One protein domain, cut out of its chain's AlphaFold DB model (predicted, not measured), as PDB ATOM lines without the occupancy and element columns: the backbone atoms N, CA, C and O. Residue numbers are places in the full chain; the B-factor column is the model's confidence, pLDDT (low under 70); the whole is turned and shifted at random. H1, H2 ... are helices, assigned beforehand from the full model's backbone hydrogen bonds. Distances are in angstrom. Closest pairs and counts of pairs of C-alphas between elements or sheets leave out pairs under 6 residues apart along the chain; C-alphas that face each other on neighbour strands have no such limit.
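This is residues 485 to 568 of the 762 residues of the protein "SWIM-type domain-containing protein" of Fagus sylvatica (UniProt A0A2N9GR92). A small body of four short helices, H1 to H4, has one long helix, H5, joined to one end by a long link; residues 550 to 568 of H5 stick out as a free arm and make much of the length. In the body H2 and H3 lie side by side as a helical hairpin, H4 folds back on the last part of H3, and H1 is near H2 and H4. The printed part has 84 residues with five named helices, H1 to H5 in chain order, and no named strand; the class is all helix. The whole is only just loose, close to extended, with a radius of gyration of the C-alphas of 17.7 A, and it spans 60 by 18 by 17 A.

H1, residues 485 to 491, is close to but not clearly touching H2, residues 497 to 508; their closest C-alphas, of Tyr 486 and Lys 500, are 7.1 A apart. H2 and H3, residues 512 to 525, touch and form a helical hairpin, at a shallow tilt of 16 degrees, opposite ways. Their closest C-alphas, of Ala 506 and Phe 515, are 4.7 A apart. H3 touches H4, residues 527 to 534, with residues 519 to 523 alone, and the two are a helical hairpin. Their closest C-alphas, of Lys 523 and Tyr 530, are 5.1 A apart, and the tilt of 33 degrees is shallow, only just short of steep. H1 and H4 are close but not clearly touching, the closest C-alphas, of Phe 489 and Tyr 532, being 7.5 A apart. H5, residues 547 to 568, is apart from H1, H2, H3 and H4. In H1, H2, H3, H4 and H5 every O i to N i+4 pair is within hydrogen-bond range.

H1 begins at C-alpha 485, at (-135.883, -7.500, -16.264), and has 7 residues. H2 measures 16.2 A from first to last C-alpha, and H3 measures 19.8 A from C-alpha 512, at (-118.882, -8.056, -25.938), to C-alpha 525. H4 has 8 residues. H5, the longest helix with 22 residues, measures 31.0 A and ends at C-alpha 568, at (-89.614, 10.957, -16.365).

The C-alphas of Gly 496 and Ser 568, 59.7 A apart, are the two farthest apart. Without residues 550 to 568 the body has 65 residues, spans 36 by 20 by 17 A and has a radius of gyration of 11.3 A. The printed part has no cut. The links H1 to H2, H2 to H3 and H3 to H4 are tight; the link H4 to H5, residues 535 to 546, is long. The mean pLDDT of the printed part is 80.5, and it is under 70 at residues 510 to 511, 543 to 550, 553 and 557.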
ATOM      1  N   ILE A 485    -135.914  -8.037 -14.893       85.69
ATOM      2  CA  ILE A 485    -135.883  -7.500 -16.264       85.69
ATOM      3  C   ILE A 485    -136.745  -8.370 -17.189       85.69
ATOM      4  O   ILE A 485    -137.596  -7.826 -17.881       85.69
ATOM      5  N   TYR A 486    -136.596  -9.700 -17.155       87.19
ATOM      6  CA  TYR A 486    -137.411 -10.613 -17.964       87.19
ATOM      7  C   TYR A 486    -138.906 -10.562 -17.615       87.19
ATOM      8  O   TYR A 486    -139.732 -10.627 -18.520       87.19
ATOM      9  N   ALA A 487    -139.270 -10.416 -16.335       85.56
ATOM     10  CA  ALA A 487    -140.668 -10.235 -15.942       85.56
ATOM     11  C   ALA A 487    -141.252  -8.962 -16.578       85.56
ATOM     12  O   ALA A 487    -142.190  -9.046 -17.364       85.56
ATOM     13  N   ASN A 488    -140.615  -7.811 -16.351       86.56
ATOM     14  CA  ASN A 488    -141.066  -6.525 -16.885       86.56
ATOM     15  C   ASN A 488    -141.052  -6.483 -18.428       86.56
ATOM     16  O   ASN A 488    -141.894  -5.828 -19.032       86.56
ATOM     17  N   PHE A 489    -140.126  -7.200 -19.070       84.94
ATOM     18  CA  PHE A 489    -140.025  -7.386 -20.522       84.94
ATOM     19  C   PHE A 489    -141.193  -8.221 -21.080       84.94
ATOM     20  O   PHE A 489    -141.886  -7.775 -21.991       84.94
ATOM     21  N   ARG A 490    -141.473  -9.389 -20.484       86.88
ATOM     22  CA  ARG A 490    -142.615 -10.260 -20.829       86.88
ATOM     23  C   ARG A 490    -143.963  -9.562 -20.608       86.88
ATOM     24  O   ARG A 490    -144.919  -9.806 -21.344       86.88
ATOM     25  N   ASP A 491    -144.029  -8.718 -19.585       86.06
ATOM     26  CA  ASP A 491    -145.228  -7.967 -19.216       86.06
ATOM     27  C   ASP A 491    -145.372  -6.687 -20.070       86.06
ATOM     28  O   ASP A 491    -146.487  -6.220 -20.276       86.06
ATOM     29  N   SER A 492    -144.283  -6.218 -20.701       82.12
ATOM     30  CA  SER A 492    -144.271  -5.264 -21.833       82.12
ATOM     31  C   SER A 492    -144.532  -5.953 -23.191       82.12
ATOM     32  O   SER A 492    -144.008  -5.542 -24.222       82.12
ATOM     33  N   ASP A 493    -145.300  -7.043 -23.168       79.94
ATOM     34  CA  ASP A 493    -145.688  -7.901 -24.298       79.94
ATOM     35  C   ASP A 493    -144.550  -8.571 -25.104       79.94
ATOM     36  O   ASP A 493    -144.777  -9.195 -26.138       79.94
ATOM     37  N   HIS A 494    -143.302  -8.547 -24.629       83.50
ATOM     38  CA  HIS A 494    -142.189  -9.253 -25.282       83.50
ATOM     39  C   HIS A 494    -142.151 -10.732 -24.855       83.50
ATOM     40  O   HIS A 494    -141.266 -11.192 -24.125       83.50
ATOM     41  N   ARG A 495    -143.178 -11.481 -25.264       83.75
ATOM     42  CA  ARG A 495    -143.430 -12.874 -24.861       83.75
ATOM     43  C   ARG A 495    -142.798 -13.881 -25.827       83.75
ATOM     44  O   ARG A 495    -142.721 -13.652 -27.026       83.75
ATOM     45  N   GLY A 496    -142.377 -15.033 -25.298       86.31
ATOM     46  CA  GLY A 496    -141.914 -16.181 -26.090       86.31
ATOM     47  C   GLY A 496    -140.573 -16.761 -25.633       86.31
ATOM     48  O   GLY A 496    -139.693 -16.045 -25.148       86.31
ATOM     49  N   LYS A 497    -140.401 -18.081 -25.808       87.88
ATOM     50  CA  LYS A 497    -139.189 -18.805 -25.385       87.88
ATOM     51  C   LYS A 497    -137.928 -18.292 -26.092       87.88
ATOM     52  O   LYS A 497    -136.937 -18.035 -25.425       87.88
ATOM     53  N   ALA A 498    -137.974 -18.047 -27.402       87.75
ATOM     54  CA  ALA A 498    -136.814 -17.543 -28.147       87.75
ATOM     55  C   ALA A 498    -136.314 -16.174 -27.636       87.75
ATOM     56  O   ALA A 498    -135.109 -15.978 -27.490       87.75
ATOM     57  N   LEU A 499    -137.224 -15.249 -27.298       88.31
ATOM     58  CA  LEU A 499    -136.861 -13.941 -26.733       88.31
ATOM     59  C   LEU A 499    -136.293 -14.070 -25.313       88.31
ATOM     60  O   LEU A 499    -135.288 -13.431 -25.000       88.31
ATOM     61  N   LYS A 500    -136.889 -14.935 -24.474       88.25
ATOM     62  CA  LYS A 500    -136.340 -15.300 -23.159       88.25
ATOM     63  C   LYS A 500    -134.909 -15.818 -23.308       88.25
ATOM     64  O   LYS A 500    -133.998 -15.292 -22.678       88.25
ATOM     65  N   ASP A 501    -134.709 -16.836 -24.134       90.31
ATOM     66  CA  ASP A 501    -133.444 -17.560 -24.204       90.31
ATOM     67  C   ASP A 501    -132.326 -16.667 -24.783       90.31
ATOM     68  O   ASP A 501    -131.212 -16.677 -24.261       90.31
ATOM     69  N   LYS A 502    -132.627 -15.782 -25.753       90.00
ATOM     70  CA  LYS A 502    -131.674 -14.757 -26.229       90.00
ATOM     71  C   LYS A 502    -131.383 -13.659 -25.195       90.00
ATOM     72  O   LYS A 502    -130.230 -13.243 -25.096       90.00
ATOM     73  N   LEU A 503    -132.356 -13.234 -24.380       89.19
ATOM     74  CA  LEU A 503    -132.112 -12.323 -23.248       89.19
ATOM     75  C   LEU A 503    -131.162 -12.950 -22.213       89.19
ATOM     76  O   LEU A 503    -130.214 -12.298 -21.776       89.19
ATOM     77  N   TRP A 504    -131.392 -14.208 -21.825       88.50
ATOM     78  CA  TRP A 504    -130.527 -14.900 -20.863       88.50
ATOM     79  C   TRP A 504    -129.139 -15.200 -21.437       88.50
ATOM     80  O   TRP A 504    -128.157 -15.071 -20.705       88.50
ATOM     81  N   ALA A 505    -129.035 -15.516 -22.732       86.25
ATOM     82  CA  ALA A 505    -127.755 -15.662 -23.422       86.25
ATOM     83  C   ALA A 505    -126.970 -14.338 -23.441       86.25
ATOM     84  O   ALA A 505    -125.821 -14.311 -23.007       86.25
ATOM     85  N   ALA A 506    -127.599 -13.219 -23.825       87.56
ATOM     86  CA  ALA A 506    -126.973 -11.895 -23.777       87.56
ATOM     87  C   ALA A 506    -126.540 -11.512 -22.348       87.56
ATOM     88  O   ALA A 506    -125.406 -11.094 -22.133       87.56
ATOM     89  N   ALA A 507    -127.394 -11.710 -21.340       85.69
ATOM     90  CA  ALA A 507    -127.044 -11.407 -19.950       85.69
ATOM     91  C   ALA A 507    -125.888 -12.277 -19.403       85.69
ATOM     92  O   ALA A 507    -125.128 -11.827 -18.540       85.69
ATOM     93  N   SER A 508    -125.746 -13.509 -19.905       80.69
ATOM     94  CA  SER A 508    -124.745 -14.492 -19.457       80.69
ATOM     95  C   SER A 508    -123.449 -14.500 -20.276       80.69
ATOM     96  O   SER A 508    -122.480 -15.122 -19.830       80.69
ATOM     97  N   ALA A 509    -123.428 -13.826 -21.430       80.19
ATOM     98  CA  ALA A 509    -122.287 -13.718 -22.337       80.19
ATOM     99  C   ALA A 509    -121.018 -13.239 -21.616       80.19
ATOM    100  O   ALA A 509    -121.076 -12.336 -20.778       80.19
ATOM    101  N   TYR A 510    -119.867 -13.830 -21.947       68.88
ATOM    102  CA  TYR A 510    -118.581 -13.472 -21.337       68.88
ATOM    103  C   TYR A 510    -117.813 -12.428 -22.149       68.88
ATOM    104  O   TYR A 510    -116.888 -11.809 -21.623       68.88
ATOM    105  N   THR A 511    -118.180 -12.229 -23.417       69.69
ATOM    106  CA  THR A 511    -117.568 -11.269 -24.335       69.69
ATOM    107  C   THR A 511    -118.584 -10.278 -24.901       69.69
ATOM    108  O   THR A 511    -119.757 -10.586 -25.108       69.69
ATOM    109  N   GLU A 512    -118.104  -9.076 -25.223       76.00
ATOM    110  CA  GLU A 512    -118.882  -8.056 -25.938       76.00
ATOM    111  C   GLU A 512    -119.330  -8.548 -27.331       76.00
ATOM    112  O   GLU A 512    -120.396  -8.177 -27.813       76.00
ATOM    113  N   PHE A 513    -118.554  -9.443 -27.955       75.56
ATOM    114  CA  PHE A 513    -118.890 -10.067 -29.235       75.56
ATOM    115  C   PHE A 513    -120.117 -10.988 -29.130       75.56
ATOM    116  O   PHE A 513    -121.067 -10.813 -29.888       75.56
ATOM    117  N   GLU A 514    -120.138 -11.913 -28.165       77.94
ATOM    118  CA  GLU A 514    -121.300 -12.779 -27.891       77.94
ATOM    119  C   GLU A 514    -122.534 -11.955 -27.491       77.94
ATOM    120  O   GLU A 514    -123.635 -12.205 -27.982       77.94
ATOM    121  N   PHE A 515    -122.351 -10.931 -26.645       85.06
ATOM    122  CA  PHE A 515    -123.422 -10.011 -26.256       85.06
ATOM    123  C   PHE A 515    -124.039  -9.320 -27.481       85.06
ATOM    124  O   PHE A 515    -125.254  -9.371 -27.679       85.06
ATOM    125  N   ASN A 516    -123.205  -8.722 -28.337       86.25
ATOM    126  CA  ASN A 516    -123.653  -8.035 -29.545       86.25
ATOM    127  C   ASN A 516    -124.271  -9.002 -30.566       86.25
ATOM    128  O   ASN A 516    -125.255  -8.642 -31.212       86.25
ATOM    129  N   ALA A 517    -123.766 -10.236 -30.677       87.69
ATOM    130  CA  ALA A 517    -124.369 -11.277 -31.503       87.69
ATOM    131  C   ALA A 517    -125.789 -11.619 -31.019       87.69
ATOM    132  O   ALA A 517    -126.738 -11.512 -31.797       87.69
ATOM    133  N   HIS A 518    -125.973 -11.931 -29.734       89.69
ATOM    134  CA  HIS A 518    -127.289 -12.263 -29.179       89.69
ATOM    135  C   HIS A 518    -128.270 -11.085 -29.197       89.69
ATOM    136  O   HIS A 518    -129.458 -11.283 -29.453       89.69
ATOM    137  N   MET A 519    -127.793  -9.853 -29.010       88.50
ATOM    138  CA  MET A 519    -128.613  -8.647 -29.169       88.50
ATOM    139  C   MET A 519    -129.003  -8.399 -30.636       88.50
ATOM    140  O   MET A 519    -130.138  -8.000 -30.905       88.50
ATOM    141  N   ALA A 520    -128.124  -8.683 -31.602       90.25
ATOM    142  CA  ALA A 520    -128.452  -8.613 -33.029       90.25
ATOM    143  C   ALA A 520    -129.444  -9.713 -33.453       90.25
ATOM    144  O   ALA A 520    -130.342  -9.451 -34.252       90.25
ATOM    145  N   GLU A 521    -129.336 -10.921 -32.895       89.50
ATOM    146  CA  GLU A 521    -130.335 -11.985 -33.065       89.50
ATOM    147  C   GLU A 521    -131.690 -11.593 -32.462       89.50
ATOM    148  O   GLU A 521    -132.716 -11.737 -33.122       89.50
ATOM    149  N   LEU A 522    -131.707 -11.029 -31.249       89.88
ATOM    150  CA  LEU A 522    -132.928 -10.523 -30.618       89.88
ATOM    151  C   LEU A 522    -133.589  -9.427 -31.470       89.88
ATOM    152  O   LEU A 522    -134.804  -9.445 -31.653       89.88
ATOM    153  N   LYS A 523    -132.795  -8.519 -32.052       91.31
ATOM    154  CA  LYS A 523    -133.281  -7.471 -32.964       91.31
ATOM    155  C   LYS A 523    -133.903  -8.036 -34.247       91.31
ATOM    156  O   LYS A 523    -134.839  -7.431 -34.760       91.31
ATOM    157  N   LYS A 524    -133.414  -9.177 -34.755       91.81
ATOM    158  CA  LYS A 524    -134.031  -9.893 -35.891       91.81
ATOM    159  C   LYS A 524    -135.361 -10.551 -35.514       91.81
ATOM    160  O   LYS A 524    -136.247 -10.606 -36.354       91.81
ATOM    161  N   LEU A 525    -135.494 -11.047 -34.279       89.44
ATOM    162  CA  LEU A 525    -136.727 -11.675 -33.788       89.44
ATOM    163  C   LEU A 525    -137.823 -10.647 -33.470       89.44
ATOM    164  O   LEU A 525    -138.968 -10.841 -33.863       89.44
ATOM    165  N   LEU A 526    -137.490  -9.573 -32.745       88.19
ATOM    166  CA  LEU A 526    -138.439  -8.521 -32.375       88.19
ATOM    167  C   LEU A 526    -137.704  -7.187 -32.100       88.19
ATOM    168  O   LEU A 526    -137.145  -7.011 -31.013       88.19
ATOM    169  N   PRO A 527    -137.717  -6.207 -33.026       88.81
ATOM    170  CA  PRO A 527    -137.039  -4.923 -32.824       88.81
ATOM    171  C   PRO A 527    -137.465  -4.150 -31.553       88.81
ATOM    172  O   PRO A 527    -136.571  -3.676 -30.849       88.81
ATOM    173  N   PRO A 528    -138.762  -4.092 -31.160       88.56
ATOM    174  CA  PRO A 528    -139.178  -3.485 -29.890       88.56
ATOM    175  C   PRO A 528    -138.483  -4.065 -28.645       88.56
ATOM    176  O   PRO A 528    -138.105  -3.316 -27.744       88.56
ATOM    177  N   ALA A 529    -138.228  -5.378 -28.619       86.62
ATOM    178  CA  ALA A 529    -137.532  -6.041 -27.516       86.62
ATOM    179  C   ALA A 529    -136.060  -5.612 -27.407       86.62
ATOM    180  O   ALA A 529    -135.549  -5.398 -26.304       86.62
ATOM    181  N   TYR A 530    -135.384  -5.431 -28.546       88.19
ATOM    182  CA  TYR A 530    -134.035  -4.864 -28.588       88.19
ATOM    183  C   TYR A 530    -134.014  -3.418 -28.063       88.19
ATOM    184  O   TYR A 530    -133.134  -3.051 -27.279       88.19
ATOM    185  N   GLU A 531    -134.997  -2.595 -28.441       88.88
ATOM    186  CA  GLU A 531    -135.111  -1.214 -27.957       88.88
ATOM    187  C   GLU A 531    -135.419  -1.129 -26.459       88.88
ATOM    188  O   GLU A 531    -134.904  -0.239 -25.781       88.88
ATOM    189  N   TYR A 532    -136.238  -2.042 -25.926       88.31
ATOM    190  CA  TYR A 532    -136.519  -2.131 -24.492       88.31
ATOM    191  C   TYR A 532    -135.233  -2.359 -23.688       88.31
ATOM    192  O   TYR A 532    -134.952  -1.624 -22.742       88.31
ATOM    193  N   LEU A 533    -134.422  -3.343 -24.089       85.94
ATOM    194  CA  LEU A 533    -133.171  -3.670 -23.399       85.94
ATOM    195  C   LEU A 533    -132.091  -2.603 -23.601       85.94
ATOM    196  O   LEU A 533    -131.342  -2.318 -22.671       85.94
ATOM    197  N   SER A 534    -132.052  -1.948 -24.765       86.06
ATOM    198  CA  SER A 534    -131.122  -0.841 -25.044       86.06
ATOM    199  C   SER A 534    -131.339   0.377 -24.131       86.06
ATOM    200  O   SER A 534    -130.412   1.151 -23.906       86.06
ATOM    201  N   LYS A 535    -132.536   0.530 -23.542       87.19
ATOM    202  CA  LYS A 535    -132.844   1.554 -22.523       87.19
ATOM    203  C   LYS A 535    -132.306   1.194 -21.124       87.19
ATOM    204  O   LYS A 535    -132.469   1.974 -20.186       87.19
ATOM    205  N   ILE A 536    -131.687   0.021 -20.948       84.62
ATOM    206  CA  ILE A 536    -131.127  -0.460 -19.677       84.62
ATOM    207  C   ILE A 536    -129.591  -0.475 -19.780       84.62
ATOM    208  O   ILE A 536    -129.059  -1.237 -20.588       84.62
ATOM    209  N   PRO A 537    -128.849   0.303 -18.960       81.88
ATOM    210  CA  PRO A 537    -127.389   0.370 -19.046       81.88
ATOM    211  C   PRO A 537    -126.736  -1.013 -18.933       81.88
ATOM    212  O   PRO A 537    -126.851  -1.666 -17.894       81.88
ATOM    213  N   VAL A 538    -126.057  -1.448 -19.998       80.25
ATOM    214  CA  VAL A 538    -125.586  -2.832 -20.211       80.25
ATOM    215  C   VAL A 538    -124.823  -3.390 -19.003       80.25
ATOM    216  O   VAL A 538    -125.190  -4.442 -18.481       80.25
ATOM    217  N   ALA A 539    -123.865  -2.630 -18.466       74.69
ATOM    218  CA  ALA A 539    -123.054  -3.017 -17.308       74.69
ATOM    219  C   ALA A 539    -123.853  -3.365 -16.030       74.69
ATOM    220  O   ALA A 539    -123.339  -4.074 -15.164       74.69
ATOM    221  N   THR A 540    -125.109  -2.911 -15.901       77.50
ATOM    222  CA  THR A 540    -125.963  -3.239 -14.744       77.50
ATOM    223  C   THR A 540    -126.579  -4.636 -14.817       77.50
ATOM    224  O   THR A 540    -126.952  -5.168 -13.773       77.50
ATOM    225  N   TRP A 541    -126.696  -5.249 -16.001       80.69
ATOM    226  CA  TRP A 541    -127.439  -6.508 -16.184       80.69
ATOM    227  C   TRP A 541    -126.721  -7.588 -17.004       80.69
ATOM    228  O   TRP A 541    -127.076  -8.758 -16.869       80.69
ATOM    229  N   SER A 542    -125.700  -7.241 -17.793       76.19
ATOM    230  CA  SER A 542    -124.795  -8.209 -18.424       76.19
ATOM    231  C   SER A 542    -123.490  -8.373 -17.633       76.19
ATOM    232  O   SER A 542    -123.154  -7.579 -16.742       76.19
ATOM    233  N   ARG A 543    -122.716  -9.413 -17.954       66.06
ATOM    234  CA  ARG A 543    -121.406  -9.704 -17.341       66.06
ATOM    235  C   ARG A 543    -120.265  -8.872 -17.946       66.06
ATOM    236  O   ARG A 543    -119.216  -9.402 -18.300       66.06
ATOM    237  N   ASP A 544    -120.447  -7.558 -18.034       51.81
ATOM    238  CA  ASP A 544    -119.425  -6.648 -18.558       51.81
ATOM    239  C   ASP A 544    -118.202  -6.525 -17.620       51.81
ATOM    240  O   ASP A 544    -118.167  -5.694 -16.706       51.81
ATOM    241  N   LYS A 545    -117.245  -7.445 -17.817       54.28
ATOM    242  CA  LYS A 545    -115.778  -7.342 -17.647       54.28
ATOM    243  C   LYS A 545    -115.122  -8.677 -18.081       54.28
ATOM    244  O   LYS A 545    -114.669  -9.443 -17.229       54.28
ATOM    245  N   PRO A 546    -115.066  -8.984 -19.394       54.09
ATOM    246  CA  PRO A 546    -114.290 -10.112 -19.918       54.09
ATOM    247  C   PRO A 546    -112.853 -10.137 -19.368       54.09
ATOM    248  O   PRO A 546    -112.208  -9.089 -19.271       54.09
ATOM    249  N   ILE A 547    -112.289 -11.323 -19.100       55.19
ATOM    250  CA  ILE A 547    -110.887 -11.444 -18.643       55.19
ATOM    251  C   ILE A 547    -109.925 -10.750 -19.618       55.19
ATOM    252  O   ILE A 547    -109.018 -10.049 -19.178       55.19
ATOM    253  N   LEU A 548    -110.152 -10.857 -20.932       57.75
ATOM    254  CA  LEU A 548    -109.301 -10.218 -21.939       57.75
ATOM    255  C   LEU A 548    -109.395  -8.683 -21.935       57.75
ATOM    256  O   LEU A 548    -108.363  -8.024 -22.048       57.75
ATOM    257  N   THR A 549    -110.577  -8.082 -21.749       55.12
ATOM    258  CA  THR A 549    -110.703  -6.611 -21.680       55.12
ATOM    259  C   THR A 549    -110.243  -6.062 -20.330       55.12
ATOM    260  O   THR A 549    -109.663  -4.973 -20.282       55.12
ATOM    261  N   MET A 550    -110.396  -6.827 -19.244       58.22
ATOM    262  CA  MET A 550    -109.794  -6.527 -17.943       58.22
ATOM    263  C   MET A 550    -108.260  -6.556 -18.029       58.22
ATOM    264  O   MET A 550    -107.610  -5.563 -17.688       58.22
ATOM    265  N   LEU A 551    -107.678  -7.653 -18.526       70.62
ATOM    266  CA  LEU A 551    -106.232  -7.809 -18.699       70.62
ATOM    267  C   LEU A 551    -105.666  -6.769 -19.661       70.62
ATOM    268  O   LEU A 551    -104.637  -6.175 -19.352       70.62
ATOM    269  N   ASP A 552    -106.329  -6.474 -20.780       75.69
ATOM    270  CA  ASP A 552    -105.852  -5.445 -21.702       75.69
ATOM    271  C   ASP A 552    -106.006  -4.026 -21.128       75.69
ATOM    272  O   ASP A 552    -105.132  -3.184 -21.318       75.69
ATOM    273  N   THR A 553    -107.038  -3.754 -20.323       64.25
ATOM    274  CA  THR A 553    -107.140  -2.493 -19.566       64.25
ATOM    275  C   THR A 553    -105.995  -2.354 -18.560       64.25
ATOM    276  O   THR A 553    -105.397  -1.278 -18.450       64.25
ATOM    277  N   ILE A 554    -105.643  -3.433 -17.853       70.00
ATOM    278  CA  ILE A 554    -104.482  -3.482 -16.953       70.00
ATOM    279  C   ILE A 554    -103.186  -3.287 -17.757       70.00
ATOM    280  O   ILE A 554    -102.391  -2.413 -17.412       70.00
ATOM    281  N   ARG A 555    -103.006  -3.999 -18.875       86.69
ATOM    282  CA  ARG A 555    -101.854  -3.902 -19.786       86.69
ATOM    283  C   ARG A 555    -101.678  -2.483 -20.330       86.69
ATOM    284  O   ARG A 555    -100.588  -1.929 -20.222       86.69
ATOM    285  N   ARG A 556    -102.738  -1.847 -20.843       78.69
ATOM    286  CA  ARG A 556    -102.724  -0.449 -21.316       78.69
ATOM    287  C   ARG A 556    -102.379   0.530 -20.186       78.69
ATOM    288  O   ARG A 556    -101.556   1.424 -20.396       78.69
ATOM    289  N   LYS A 557    -102.948   0.358 -18.984       67.88
ATOM    290  CA  LYS A 557    -102.627   1.187 -17.802       67.88
ATOM    291  C   LYS A 557    -101.167   1.013 -17.361       67.88
ATOM    292  O   LYS A 557    -100.498   2.014 -17.099       67.88
ATOM    293  N   LEU A 558    -100.653  -0.218 -17.335       77.88
ATOM    294  CA  LEU A 558     -99.255  -0.530 -17.023       77.88
ATOM    295  C   LEU A 558     -98.301   0.044 -18.075       77.88
ATOM    296  O   LEU A 558     -97.389   0.775 -17.705       77.88
ATOM    297  N   MET A 559     -98.539  -0.181 -19.372       81.12
ATOM    298  CA  MET A 559     -97.715   0.383 -20.451       81.12
ATOM    299  C   MET A 559     -97.673   1.915 -20.404       81.12
ATOM    300  O   MET A 559     -96.587   2.492 -20.443       81.12
ATOM    301  N   ARG A 560     -98.822   2.589 -20.236       80.50
ATOM    302  CA  ARG A 560     -98.864   4.057 -20.099       80.50
ATOM    303  C   ARG A 560     -98.083   4.526 -18.863       80.50
ATOM    304  O   ARG A 560     -97.310   5.475 -18.963       80.50
ATOM    305  N   ARG A 561     -98.221   3.840 -17.720       70.38
ATOM    306  CA  ARG A 561     -97.469   4.138 -16.485       70.38
ATOM    307  C   ARG A 561     -95.964   3.902 -16.646       70.38
ATOM    308  O   ARG A 561     -95.181   4.738 -16.206       70.38
ATOM    309  N   PHE A 562     -95.547   2.819 -17.298       83.31
ATOM    310  CA  PHE A 562     -94.138   2.531 -17.564       83.31
ATOM    311  C   PHE A 562     -93.525   3.525 -18.550       83.31
ATOM    312  O   PHE A 562     -92.413   3.984 -18.305       83.31
ATOM    313  N   GLN A 563     -94.242   3.925 -19.604       84.88
ATOM    314  CA  GLN A 563     -93.750   4.923 -20.556       84.88
ATOM    315  C   GLN A 563     -93.608   6.307 -19.910       84.88
ATOM    316  O   GLN A 563     -92.570   6.947 -20.068       84.88
ATOM    317  N   VAL A 564     -94.591   6.744 -19.111       76.81
ATOM    318  CA  VAL A 564     -94.493   7.994 -18.333       76.81
ATOM    319  C   VAL A 564     -93.346   7.927 -17.320       76.81
ATOM    320  O   VAL A 564     -92.577   8.881 -17.213       76.81
ATOM    321  N   ASN A 565     -93.164   6.802 -16.620       75.38
ATOM    322  CA  ASN A 565     -92.046   6.619 -15.691       75.38
ATOM    323  C   ASN A 565     -90.685   6.657 -16.409       75.38
ATOM    324  O   ASN A 565     -89.799   7.382 -15.967       75.38
ATOM    325  N   ARG A 566     -90.520   5.936 -17.529       79.62
ATOM    326  CA  ARG A 566     -89.290   5.950 -18.346       79.62
ATOM    327  C   ARG A 566     -88.981   7.353 -18.864       79.62
ATOM    328  O   ARG A 566     -87.868   7.825 -18.673       79.62
ATOM    329  N   ALA A 567     -89.967   8.049 -19.428       81.44
ATOM    330  CA  ALA A 567     -89.810   9.421 -19.910       81.44
ATOM    331  C   ALA A 567     -89.538  10.439 -18.784       81.44
ATOM    332  O   ALA A 567     -88.947  11.484 -19.042       81.44
ATOM    333  N   SER A 568     -89.944  10.144 -17.544       72.38
ATOM    334  CA  SER A 568     -89.614  10.957 -16.365       72.38
ATOM    335  C   SER A 568     -88.196  10.683 -15.852       72.38
ATOM    336  O   SER A 568     -87.496  11.618 -15.478       72.38
TER     337      SER A 568